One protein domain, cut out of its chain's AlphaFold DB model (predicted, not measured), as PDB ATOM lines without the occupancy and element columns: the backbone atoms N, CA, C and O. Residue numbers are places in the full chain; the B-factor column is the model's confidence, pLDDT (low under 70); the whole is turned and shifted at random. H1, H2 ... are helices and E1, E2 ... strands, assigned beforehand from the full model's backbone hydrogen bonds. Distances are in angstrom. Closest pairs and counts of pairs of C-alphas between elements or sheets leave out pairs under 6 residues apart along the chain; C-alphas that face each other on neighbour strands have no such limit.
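AT A GLANCE: This is residues 6 to 92 of the 94 residues of an uncharacterized protein of Phycisphaerae bacterium (UniProt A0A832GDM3). What is the main picture? A twisted sheet of four antiparallel strands has helix H1 packed over one face, while H2 packs on H1 at a steep tilt and only grazes the sheet. The hairpin of E3 and E4 runs on past the end of E2 at Gly 13 as a two-stranded arm, which makes the length of the domain. What is it made of? The printed part has 87 residues with four named strands and then two named helices, E1 E2 E3 E4 H1 H2; the sheet's order is E1 - E2 - E3 - E4 and the class is mixed, helices and strands. How compact is it? It is only just compact, close to loose, with a radius of gyration of the C-alphas of 14.3 A, and elongated, with spans of 50 by 28 by 16 A.

IN THESE COORDINATES: Where are the strands? E3 is residues 23 to 36, 39.3 A long, and E4 is residues 42 to 54, 37.9 A. E2 is residues 13 to 20, 23.2 A, and E1 is residues 6 to 10, 13.2 A, beginning at C-alpha 6 (155.941, 202.912, 128.565). Where are the helices? H1 is residues 58 to 72, 20.8 A, and begins at C-alpha 58 (173.348, 198.236, 123.430). H2 is residues 82 to 90, 11.8 A, and ends at C-alpha 90 (166.144, 202.028, 122.004).

HOW THE PARTS SIT: How do the strands pair? They form a meander, each strand the antiparallel neighbour of the one before, with E1 and E4 as edge strands. Within hydrogen-bond range are N 8 and O 15 of E1 and E2 at 2.8 A, N 16 and O 27 of E2 and E3 at 2.8 A, and N 26 and O 51 of E3 and E4 at 2.9 A. E1 and E4 are apart. How does H1 stand to the sheet? H1 is on one face of it, two layers in all, one of strands and one of helix; its closest C-alphas to E4 are those of Asn 61 and Ala 53, 5.5 A apart. And H2? H2 touches H1, closest at the C-alphas of Tyr 85 and Ala 65, 5.3 A apart, at a steep tilt of 57 degrees, opposite ways. H2 only grazes the sheet, with residues 85 to 89. In H1 and H2 every O i to N i+4 pair is within hydrogen-bond range.

THE WHOLE: How far does it reach? The two C-alphas farthest apart, those of Asp 39 and Arg 56, are 50.6 A apart. Are there cuts or long links? The printed part has no cut; the links from E1 through to H1 are tight, and the link from H1 to H2 is short. Where is confidence low? The mean pLDDT of the printed part is 81.7, and residues 75 to 83 and residue 92 are under 70.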
ATOM      1  N   ILE A   6     156.674 203.752 129.516       85.56
ATOM      2  CA  ILE A   6     155.941 202.912 128.565       85.56
ATOM      3  C   ILE A   6     155.408 201.702 129.322       85.56
ATOM      4  O   ILE A   6     156.148 201.064 130.066       85.56
ATOM      5  N   ASP A   7     154.129 201.413 129.137       87.25
ATOM      6  CA  ASP A   7     153.476 200.216 129.650       87.25
ATOM      7  C   ASP A   7     153.289 199.232 128.486       87.25
ATOM      8  O   ASP A   7     152.918 199.635 127.384       87.25
ATOM      9  N   ILE A   8     153.614 197.963 128.720       84.75
ATOM     10  CA  ILE A   8     153.554 196.882 127.735       84.75
ATOM     11  C   ILE A   8     152.720 195.752 128.318       84.75
ATOM     12  O   ILE A   8     152.957 195.311 129.445       84.75
ATOM     13  N   GLU A   9     151.786 195.253 127.524       84.69
ATOM     14  CA  GLU A   9     150.987 194.078 127.834       84.69
ATOM     15  C   GLU A   9     151.310 192.984 126.819       84.69
ATOM     16  O   GLU A   9     151.356 193.236 125.614       84.69
ATOM     17  N   GLY A  10     151.552 191.780 127.322       84.25
ATOM     18  CA  GLY A  10     151.728 190.575 126.530       84.25
ATOM     19  C   GLY A  10     150.768 189.473 126.987       84.25
ATOM     20  O   GLY A  10     150.157 189.566 128.056       84.25
ATOM     21  N   PRO A  11     150.624 188.393 126.206       84.19
ATOM     22  CA  PRO A  11     149.706 187.296 126.517       84.19
ATOM     23  C   PRO A  11     149.958 186.618 127.872       84.19
ATOM     24  O   PRO A  11     149.044 186.032 128.447       84.19
ATOM     25  N   LEU A  12     151.201 186.659 128.357       86.12
ATOM     26  CA  LEU A  12     151.646 186.026 129.595       86.12
ATOM     27  C   LEU A  12     152.108 187.043 130.638       86.12
ATOM     28  O   LEU A  12     152.742 186.647 131.608       86.12
ATOM     29  N   GLY A  13     151.821 188.335 130.501       88.31
ATOM     30  CA  GLY A  13     152.218 189.285 131.532       88.31
ATOM     31  C   GLY A  13     152.118 190.740 131.126       88.31
ATOM     32  O   GLY A  13     151.669 191.087 130.043       88.31
ATOM     33  N   SER A  14     152.596 191.607 132.004       89.94
ATOM     34  CA  SER A  14     152.678 193.042 131.745       89.94
ATOM     35  C   SER A  14     153.947 193.618 132.353       89.94
ATOM     36  O   SER A  14     154.406 193.148 133.398       89.94
ATOM     37  N   ALA A  15     154.490 194.668 131.746       92.38
ATOM     38  CA  ALA A  15     155.643 195.386 132.263       92.38
ATOM     39  C   ALA A  15     155.510 196.897 132.076       92.38
ATOM     40  O   ALA A  15     154.924 197.380 131.116       92.38
ATOM     41  N   THR A  16     156.141 197.639 132.973       92.38
ATOM     42  CA  THR A  16     156.348 199.078 132.877       92.38
ATOM     43  C   THR A  16     157.837 199.339 132.713       92.38
ATOM     44  O   THR A  16     158.638 198.913 133.547       92.38
ATOM     45  N   ILE A  17     158.198 200.100 131.686       90.19
ATOM     46  CA  ILE A  17     159.548 200.601 131.440       90.19
ATOM     47  C   ILE A  17     159.609 202.068 131.855       90.19
ATOM     48  O   ILE A  17     158.757 202.875 131.471       90.19
ATOM     49  N   ARG A  18     160.627 202.428 132.634       88.88
ATOM     50  CA  ARG A  18     160.902 203.799 133.071       88.88
ATOM     51  C   ARG A  18     162.366 204.127 132.830       88.88
ATOM     52  O   ARG A  18     163.234 203.361 133.232       88.88
ATOM     53  N   ARG A  19     162.641 205.299 132.257       84.19
ATOM     54  CA  ARG A  19     164.002 205.850 132.177       84.19
ATOM     55  C   ARG A  19     164.198 206.941 133.221       84.19
ATOM     56  O   ARG A  19     163.419 207.895 133.276       84.19
ATOM     57  N   ASP A  20     165.265 206.811 133.998       83.81
ATOM     58  CA  ASP A  20     165.770 207.840 134.902       83.81
ATOM     59  C   ASP A  20     167.256 208.091 134.618       83.81
ATOM     60  O   ASP A  20     168.127 207.263 134.902       83.81
ATOM     61  N   GLY A  21     167.560 209.221 133.977       82.75
ATOM     62  CA  GLY A  21     168.920 209.492 133.519       82.75
ATOM     63  C   GLY A  21     169.369 208.485 132.456       82.75
ATOM     64  O   GLY A  21     168.811 208.414 131.357       82.75
ATOM     65  N   ARG A  22     170.404 207.714 132.802       84.00
ATOM     66  CA  ARG A  22     170.931 206.603 131.993       84.00
ATOM     67  C   ARG A  22     170.284 205.261 132.313       84.00
ATOM     68  O   ARG A  22     170.339 204.361 131.487       84.00
ATOM     69  N   ARG A  23     169.673 205.124 133.490       86.50
ATOM     70  CA  ARG A  23     169.133 203.849 133.948       86.50
ATOM     71  C   ARG A  23     167.748 203.639 133.358       86.50
ATOM     72  O   ARG A  23     166.879 204.506 133.468       86.50
ATOM     73  N   ILE A  24     167.544 202.474 132.764       88.56
ATOM     74  CA  ILE A  24     166.247 201.999 132.295       88.56
ATOM     75  C   ILE A  24     165.824 200.883 133.248       88.56
ATOM     76  O   ILE A  24     166.503 199.867 133.378       88.56
ATOM     77  N   ILE A  25     164.716 201.089 133.951       91.12
ATOM     78  CA  ILE A  25     164.153 200.130 134.902       91.12
ATOM     79  C   ILE A  25     162.884 199.554 134.295       91.12
ATOM     80  O   ILE A  25     161.986 200.300 133.898       91.12
ATOM     81  N   ILE A  26     162.804 198.227 134.256       92.25
ATOM     82  CA  ILE A  26     161.656 197.492 133.740       92.25
ATOM     83  C   ILE A  26     161.102 196.633 134.863       92.25
ATOM     84  O   ILE A  26     161.785 195.742 135.355       92.25
ATOM     85  N   THR A  27     159.868 196.883 135.272       94.31
ATOM     86  CA  THR A  27     159.191 196.114 136.325       94.31
ATOM     87  C   THR A  27     157.931 195.494 135.771       94.31
ATOM     88  O   THR A  27     157.172 196.190 135.101       94.31
ATOM     89  N   GLY A  28     157.665 194.230 136.070       93.50
ATOM     90  CA  GLY A  28     156.497 193.558 135.524       93.50
ATOM     91  C   GLY A  28     156.044 192.354 136.325       93.50
ATOM     92  O   GLY A  28     156.624 192.007 137.351       93.50
ATOM     93  N   THR A  29     154.981 191.729 135.836       92.31
ATOM     94  CA  THR A  29     154.477 190.443 136.318       92.31
ATOM     95  C   THR A  29     154.383 189.502 135.130       92.31
ATOM     96  O   THR A  29     153.796 189.866 134.113       92.31
ATOM     97  N   ARG A  30     154.953 188.302 135.255       90.88
ATOM     98  CA  ARG A  30     154.843 187.224 134.261       90.88
ATOM     99  C   ARG A  30     154.007 186.082 134.814       90.88
ATOM    100  O   ARG A  30     154.169 185.714 135.971       90.88
ATOM    101  N   VAL A  31     153.153 185.485 134.003       87.31
ATOM    102  CA  VAL A  31     152.389 184.284 134.328       87.31
ATOM    103  C   VAL A  31     153.329 183.089 134.226       87.31
ATOM    104  O   VAL A  31     153.879 182.807 133.166       87.31
ATOM    105  N   THR A  32     153.532 182.384 135.336       83.00
ATOM    106  CA  THR A  32     154.436 181.222 135.395       83.00
ATOM    107  C   THR A  32     153.690 179.899 135.306       83.00
ATOM    108  O   THR A  32     154.246 178.904 134.844       83.00
ATOM    109  N   ARG A  33     152.427 179.871 135.736       82.69
ATOM    110  CA  ARG A  33     151.549 178.699 135.653       82.69
ATOM    111  C   ARG A  33     150.088 179.104 135.766       82.69
ATOM    112  O   ARG A  33     149.777 180.164 136.299       82.69
ATOM    113  N   VAL A  34     149.201 178.219 135.336       83.19
ATOM    114  CA  VAL A  34     147.760 178.317 135.579       83.19
ATOM    115  C   VAL A  34     147.381 177.203 136.544       83.19
ATOM    116  O   VAL A  34     147.788 176.057 136.354       83.19
ATOM    117  N   VAL A  35     146.666 177.548 137.611       86.44
ATOM    118  CA  VAL A  35     146.182 176.587 138.604       86.44
ATOM    119  C   VAL A  35     144.674 176.485 138.458       86.44
ATOM    120  O   VAL A  35     143.982 177.498 138.507       86.44
ATOM    121  N   GLU A  36     144.175 175.266 138.291       88.31
ATOM    122  CA  GLU A  36     142.742 174.996 138.305       88.31
ATOM    123  C   GLU A  36     142.265 174.896 139.756       88.31
ATOM    124  O   GLU A  36     142.804 174.132 140.567       88.31
ATOM    125  N   ARG A  37     141.284 175.722 140.110       84.75
ATOM    126  CA  ARG A  37     140.619 175.670 141.408       84.75
ATOM    127  C   ARG A  37     139.598 174.537 141.437       84.75
ATOM    128  O   ARG A  37     139.203 173.979 140.422       84.75
ATOM    129  N   ARG A  38     139.145 174.191 142.644       83.75
ATOM    130  CA  ARG A  38     138.191 173.091 142.876       83.75
ATOM    131  C   ARG A  38     136.826 173.308 142.199       83.75
ATOM    132  O   ARG A  38     136.083 172.349 142.031       83.75
ATOM    133  N   ASP A  39     136.501 174.545 141.847       89.75
ATOM    134  CA  ASP A  39     135.313 174.956 141.091       89.75
ATOM    135  C   ASP A  39     135.517 174.926 139.561       89.75
ATOM    136  O   ASP A  39     134.592 175.254 138.821       89.75
ATOM    137  N   GLY A  40     136.696 174.509 139.082       84.62
ATOM    138  CA  GLY A  40     137.061 174.495 137.665       84.62
ATOM    139  C   GLY A  40     137.559 175.845 137.137       84.62
ATOM    140  O   GLY A  40     137.807 175.974 135.939       84.62
ATOM    141  N   GLU A  41     137.717 176.864 137.992       89.88
ATOM    142  CA  GLU A  41     138.256 178.162 137.585       89.88
ATOM    143  C   GLU A  41     139.771 178.072 137.336       89.88
ATOM    144  O   GLU A  41     140.553 177.719 138.224       89.88
ATOM    145  N   ALA A  42     140.205 178.429 136.126       83.31
ATOM    146  CA  ALA A  42     141.615 178.529 135.768       83.31
ATOM    147  C   ALA A  42     142.185 179.886 136.206       83.31
ATOM    148  O   ALA A  42     141.892 180.918 135.600       83.31
ATOM    149  N   VAL A  43     143.029 179.892 137.240       83.94
ATOM    150  CA  VAL A  43     143.627 181.120 137.782       83.94
ATOM    151  C   VAL A  43     145.104 181.220 137.389       83.94
ATOM    152  O   VAL A  43     145.897 180.348 137.763       83.94
ATOM    153  N   PRO A  44     145.515 182.275 136.659       83.12
ATOM    154  CA  PRO A  44     146.918 182.502 136.352       83.12
ATOM    155  C   PRO A  44     147.681 182.909 137.617       83.12
ATOM    156  O   PRO A  44     147.280 183.808 138.356       83.12
ATOM    157  N   VAL A  45     148.812 182.252 137.861       86.56
ATOM    158  CA  VAL A  45     149.759 182.595 138.923       86.56
ATOM    159  C   VAL A  45     150.888 183.408 138.309       86.56
ATOM    160  O   VAL A  45     151.622 182.918 137.448       86.56
ATOM    161  N   GLY A  46     151.003 184.656 138.758       87.06
ATOM    162  CA  GLY A  46     152.037 185.591 138.337       87.06
ATOM    163  C   GLY A  46     153.255 185.605 139.265       87.06
ATOM    164  O   GLY A  46     153.134 185.389 140.468       87.06
ATOM    165  N   GLU A  47     154.421 185.908 138.707       91.00
ATOM    166  CA  GLU A  47     155.660 186.217 139.417       91.00
ATOM    167  C   GLU A  47     156.115 187.628 139.037       91.00
ATOM    168  O   GLU A  47     156.181 187.970 137.852       91.00
ATOM    169  N   ALA A  48     156.418 188.452 140.041       92.62
ATOM    170  CA  ALA A  48     156.968 189.781 139.820       92.62
ATOM    171  C   ALA A  48     158.437 189.690 139.383       92.62
ATOM    172  O   ALA A  48     159.198 188.880 139.910       92.62
ATOM    173  N   PHE A  49     158.848 190.551 138.457       93.00
ATOM    174  CA  PHE A  49     160.233 190.645 138.008       93.00
ATOM    175  C   PHE A  49     160.689 192.099 137.881       93.00
ATOM    176  O   PHE A  49     159.884 193.015 137.690       93.00
ATOM    177  N   GLN A  50     162.007 192.285 137.930       94.50
ATOM    178  CA  GLN A  50     162.672 193.539 137.608       94.50
ATOM    179  C   GLN A  50     163.870 193.255 136.699       94.50
ATOM    180  O   GLN A  50     164.678 192.379 136.996       94.50
ATOM    181  N   LEU A  51     163.973 194.003 135.604       91.81
ATOM    182  CA  LEU A  51     165.124 194.020 134.709       91.81
ATOM    183  C   LEU A  51     165.706 195.431 134.679       91.81
ATOM    184  O   LEU A  51     164.984 196.423 134.819       91.81
ATOM    185  N   GLU A  52     167.013 195.510 134.474       90.56
ATOM    186  CA  GLU A  52     167.737 196.772 134.394       90.56
ATOM    187  C   GLU A  52     168.545 196.824 133.107       90.56
ATOM    188  O   GLU A  52     169.199 195.852 132.734       90.56
ATOM    189  N   ALA A  53     168.469 197.970 132.446       87.12
ATOM    190  CA  ALA A  53     169.174 198.305 131.222       87.12
ATOM    191  C   ALA A  53     169.868 199.665 131.394       87.12
ATOM    192  O   ALA A  53     169.503 200.462 132.269       87.12
ATOM    193  N   ASP A  54     170.850 199.944 130.541       87.25
ATOM    194  CA  ASP A  54     171.534 201.235 130.488       87.25
ATOM    195  C   ASP A  54     171.396 201.820 129.083       87.25
ATOM    196  O   ASP A  54     171.694 201.163 128.088       87.25
ATOM    197  N   ALA A  55     170.967 203.077 128.993       77.44
ATOM    198  CA  ALA A  55     170.728 203.791 127.740       77.44
ATOM    199  C   ALA A  55     171.956 203.876 126.805       77.44
ATOM    200  O   ALA A  55     171.816 204.316 125.670       77.44
ATOM    201  N   ARG A  56     173.159 203.509 127.266       81.50
ATOM    202  CA  ARG A  56     174.399 203.515 126.473       81.50
ATOM    203  C   ARG A  56     174.980 202.127 126.213       81.50
ATOM    204  O   ARG A  56     176.022 202.031 125.567       81.50
ATOM    205  N   GLU A  57     174.355 201.063 126.713       82.81
ATOM    206  CA  GLU A  57     174.889 199.701 126.639       82.81
ATOM    207  C   GLU A  57     174.019 198.792 125.759       82.81
ATOM    208  O   GLU A  57     173.267 197.936 126.225       82.81
ATOM    209  N   THR A  58     174.162 198.939 124.440       75.94
ATOM    210  CA  THR A  58     173.348 198.236 123.430       75.94
ATOM    211  C   THR A  58     173.380 196.705 123.575       75.94
ATOM    212  O   THR A  58     172.383 196.024 123.325       75.94
ATOM    213  N   GLY A  59     174.512 196.136 124.011       77.56
ATOM    214  CA  GLY A  59     174.653 194.694 124.242       77.56
ATOM    215  C   GLY A  59     173.776 194.182 125.388       77.56
ATOM    216  O   GLY A  59     173.047 193.199 125.215       77.56
ATOM    217  N   LEU A  60     173.797 194.883 126.527       81.25
ATOM    218  CA  LEU A  60     172.939 194.599 127.679       81.25
ATOM    219  C   LEU A  60     171.465 194.786 127.305       81.25
ATOM    220  O   LEU A  60     170.636 193.917 127.580       81.25
ATOM    221  N   ASN A  61     171.149 195.858 126.579       83.00
ATOM    222  CA  ASN A  61     169.785 196.180 126.163       83.00
ATOM    223  C   ASN A  61     169.184 195.097 125.256       83.00
ATOM    224  O   ASN A  61     168.023 194.720 125.423       83.00
ATOM    225  N   GLY A  62     169.984 194.497 124.369       82.69
ATOM    226  CA  GLY A  62     169.557 193.353 123.558       82.69
ATOM    227  C   GLY A  62     169.289 192.072 124.366       82.69
ATOM    228  O   GLY A  62     168.471 191.239 123.965       82.69
ATOM    229  N   GLN A  63     169.959 191.868 125.503       85.69
ATOM    230  CA  GLN A  63     169.663 190.751 126.412       85.69
ATOM    231  C   GLN A  63     168.418 191.028 127.265       85.69
ATOM    232  O   GLN A  63     167.590 190.132 127.462       85.69
ATOM    233  N   VAL A  64     168.253 192.269 127.719       87.88
ATOM    234  CA  VAL A  64     167.069 192.720 128.456       87.88
ATOM    235  C   VAL A  64     165.820 192.609 127.583       87.88
ATOM    236  O   VAL A  64     164.833 192.037 128.033       87.88
ATOM    237  N   ALA A  65     165.884 193.029 126.314       86.75
ATOM    238  CA  ALA A  65     164.791 192.882 125.348       86.75
ATOM    239  C   ALA A  65     164.355 191.417 125.181       86.75
ATOM    240  O   ALA A  65     163.166 191.108 125.222       86.75
ATOM    241  N   ARG A  66     165.321 190.497 125.048       85.75
ATOM    242  CA  ARG A  66     165.053 189.054 124.921       85.75
ATOM    243  C   ARG A  66     164.413 188.468 126.174       85.75
ATOM    244  O   ARG A  66     163.474 187.685 126.073       85.75
ATOM    245  N   THR A  67     164.903 188.859 127.348       88.19
ATOM    246  CA  THR A  67     164.321 188.424 128.625       88.19
ATOM    247  C   THR A  67     162.897 188.953 128.785       88.19
ATOM    248  O   THR A  67     162.003 188.199 129.161       88.19
ATOM    249  N   LEU A  68     162.673 190.225 128.444       88.12
ATOM    250  CA  LEU A  68     161.363 190.861 128.513       88.12
ATOM    251  C   LEU A  68     160.351 190.176 127.587       88.12
ATOM    252  O   LEU A  68     159.271 189.815 128.045       88.12
ATOM    253  N   GLN A  69     160.723 189.916 126.332       85.69
ATOM    254  CA  GLN A  69     159.884 189.165 125.398       85.69
ATOM    255  C   GLN A  69     159.544 187.775 125.950       85.69
ATOM    256  O   GLN A  69     158.382 187.379 125.977       85.69
ATOM    257  N   ALA A  70     160.539 187.040 126.454       85.12
ATOM    258  CA  ALA A  70     160.315 185.709 127.010       85.12
ATOM    259  C   ALA A  70     159.348 185.723 128.207       85.12
ATOM    260  O   ALA A  70     158.645 184.740 128.441       85.12
ATOM    261  N   TYR A  71     159.318 186.817 128.974       88.50
ATOM    262  CA  TYR A  71     158.443 186.969 130.135       88.50
ATOM    263  C   TYR A  71     157.018 187.374 129.759       88.50
ATOM    264  O   TYR A  71     156.086 186.934 130.425       88.50
ATOM    265  N   LEU A  72     156.847 188.190 128.719       86.88
ATOM    266  CA  LEU A  72     155.540 188.717 128.320       86.88
ATOM    267  C   LEU A  72     154.832 187.844 127.278       86.88
ATOM    268  O   LEU A  72     153.613 187.696 127.344       86.88
ATOM    269  N   ASP A  73     155.581 187.202 126.382       83.31
ATOM    270  CA  ASP A  73     155.037 186.413 125.266       83.31
ATOM    271  C   ASP A  73     155.289 184.905 125.409       83.31
ATOM    272  O   ASP A  73     154.688 184.093 124.697       83.31
ATOM    273  N   GLY A  74     156.177 184.512 126.330       73.00
ATOM    274  CA  GLY A  74     156.667 183.141 126.479       73.00
ATOM    275  C   GLY A  74     157.841 182.831 125.544       73.00
ATOM    276  O   GLY A  74     158.312 183.690 124.803       73.00
ATOM    277  N   HIS A  75     158.336 181.585 125.547       62.12
ATOM    278  CA  HIS A  75     159.388 181.117 124.621       62.12
ATOM    279  C   HIS A  75     158.864 181.000 123.171       62.12
ATOM    280  O   HIS A  75     158.887 179.929 122.564       62.12
ATOM    281  N   ARG A  76     158.377 182.092 122.576       54.03
ATOM    282  CA  ARG A  76     158.105 182.163 121.137       54.03
ATOM    283  C   ARG A  76     159.382 182.559 120.411       54.03
ATOM    284  O   ARG A  76     159.645 183.722 120.136       54.03
ATOM    285  N   GLY A  77     160.180 181.544 120.087       47.50
ATOM    286  CA  GLY A  77     161.353 181.630 119.216       47.50
ATOM    287  C   GLY A  77     161.019 181.905 117.746       47.50
ATOM    288  O   GLY A  77     161.568 181.253 116.864       47.50
ATOM    289  N   THR A  78     160.129 182.851 117.456       44.88
ATOM    290  CA  THR A  78     159.969 183.405 116.108       44.88
ATOM    291  C   THR A  78     160.553 184.805 116.141       44.88
ATOM    292  O   THR A  78     160.004 185.683 116.800       44.88
ATOM    293  N   GLY A  79     161.696 185.005 115.481       48.62
ATOM    294  CA  GLY A  79     162.510 186.228 115.516       48.62
ATOM    295  C   GLY A  79     161.865 187.509 114.965       48.62
ATOM    296  O   GLY A  79     162.594 188.383 114.522       48.62
ATOM    297  N   LEU A  80     160.535 187.629 114.975       48.03
ATOM    298  CA  LEU A  80     159.791 188.783 114.472       48.03
ATOM    299  C   LEU A  80     159.442 189.827 115.552       48.03
ATOM    300  O   LEU A  80     159.113 190.945 115.179       48.03
ATOM    301  N   ASP A  81     159.595 189.531 116.851       59.66
ATOM    302  CA  ASP A  81     159.189 190.459 117.932       59.66
ATOM    303  C   ASP A  81     160.331 191.023 118.799       59.66
ATOM    304  O   ASP A  81     160.140 192.049 119.451       59.66
ATOM    305  N   ILE A  82     161.550 190.454 118.780       65.31
ATOM    306  CA  ILE A  82     162.683 191.020 119.551       65.31
ATOM    307  C   ILE A  82     162.947 192.466 119.130       65.31
ATOM    308  O   ILE A  82     163.225 193.300 119.984       65.31
ATOM    309  N   ASP A  83     162.829 192.777 117.839       67.31
ATOM    310  CA  ASP A  83     163.051 194.129 117.330       67.31
ATOM    311  C   ASP A  83     161.997 195.128 117.829       67.31
ATOM    312  O   ASP A  83     162.321 196.301 117.973       67.31
ATOM    313  N   ALA A  84     160.767 194.703 118.146       70.19
ATOM    314  CA  ALA A  84     159.767 195.586 118.746       70.19
ATOM    315  C   ALA A  84     160.159 195.947 120.188       70.19
ATOM    316  O   ALA A  84     160.222 197.128 120.532       70.19
ATOM    317  N   TYR A  85     160.528 194.954 121.001       70.25
ATOM    318  CA  TYR A  85     161.017 195.184 122.366       70.25
ATOM    319  C   TYR A  85     162.348 195.938 122.393       70.25
ATOM    320  O   TYR A  85     162.548 196.812 123.238       70.25
ATOM    321  N   ARG A  86     163.242 195.643 121.444       71.19
ATOM    322  CA  ARG A  86     164.508 196.357 121.274       71.19
ATOM    323  C   ARG A  86     164.248 197.809 120.903       71.19
ATOM    324  O   ARG A  86     164.759 198.666 121.600       71.19
ATOM    325  N   ARG A  87     163.380 198.092 119.922       72.69
ATOM    326  CA  ARG A  87     162.988 199.465 119.560       72.69
ATOM    327  C   ARG A  87     162.400 200.226 120.735       72.69
ATOM    328  O   ARG A  87     162.721 201.394 120.906       72.69
ATOM    329  N   VAL A  88     161.562 199.587 121.554       73.00
ATOM    330  CA  VAL A  88     161.010 200.235 122.750       73.00
ATOM    331  C   VAL A  88     162.132 200.643 123.703       73.00
ATOM    332  O   VAL A  88     162.128 201.781 124.155       73.00
ATOM    333  N   ILE A  89     163.111 199.770 123.960       71.81
ATOM    334  CA  ILE A  89     164.274 200.089 124.805       71.81
ATOM    335  C   ILE A  89     165.175 201.144 124.135       71.81
ATOM    336  O   ILE A  89     165.557 202.105 124.796       71.81
ATOM    337  N   GLU A  90     165.414 201.046 122.825       72.81
ATOM    338  CA  GLU A  90     166.144 202.028 122.004       72.81
ATOM    339  C   GLU A  90     165.469 203.407 122.012       72.81
ATOM    340  O   GLU A  90     166.144 204.427 121.946       72.81
ATOM    341  N   THR A  91     164.142 203.485 122.183       73.75
ATOM    342  CA  THR A  91     163.428 204.773 122.324       73.75
ATOM    343  C   THR A  91     163.852 205.527 123.596       73.75
ATOM    344  O   THR A  91     163.582 206.719 123.750       73.75
ATOM    345  N   PHE A  92     164.497 204.829 124.532       67.44
ATOM    346  CA  PHE A  92     165.079 205.381 125.749       67.44
ATOM    347  C   PHE A  92     166.606 205.498 125.687       67.44
ATOM    348  O   PHE A  92     167.185 206.001 126.649       67.44
TER     349      PHE A  92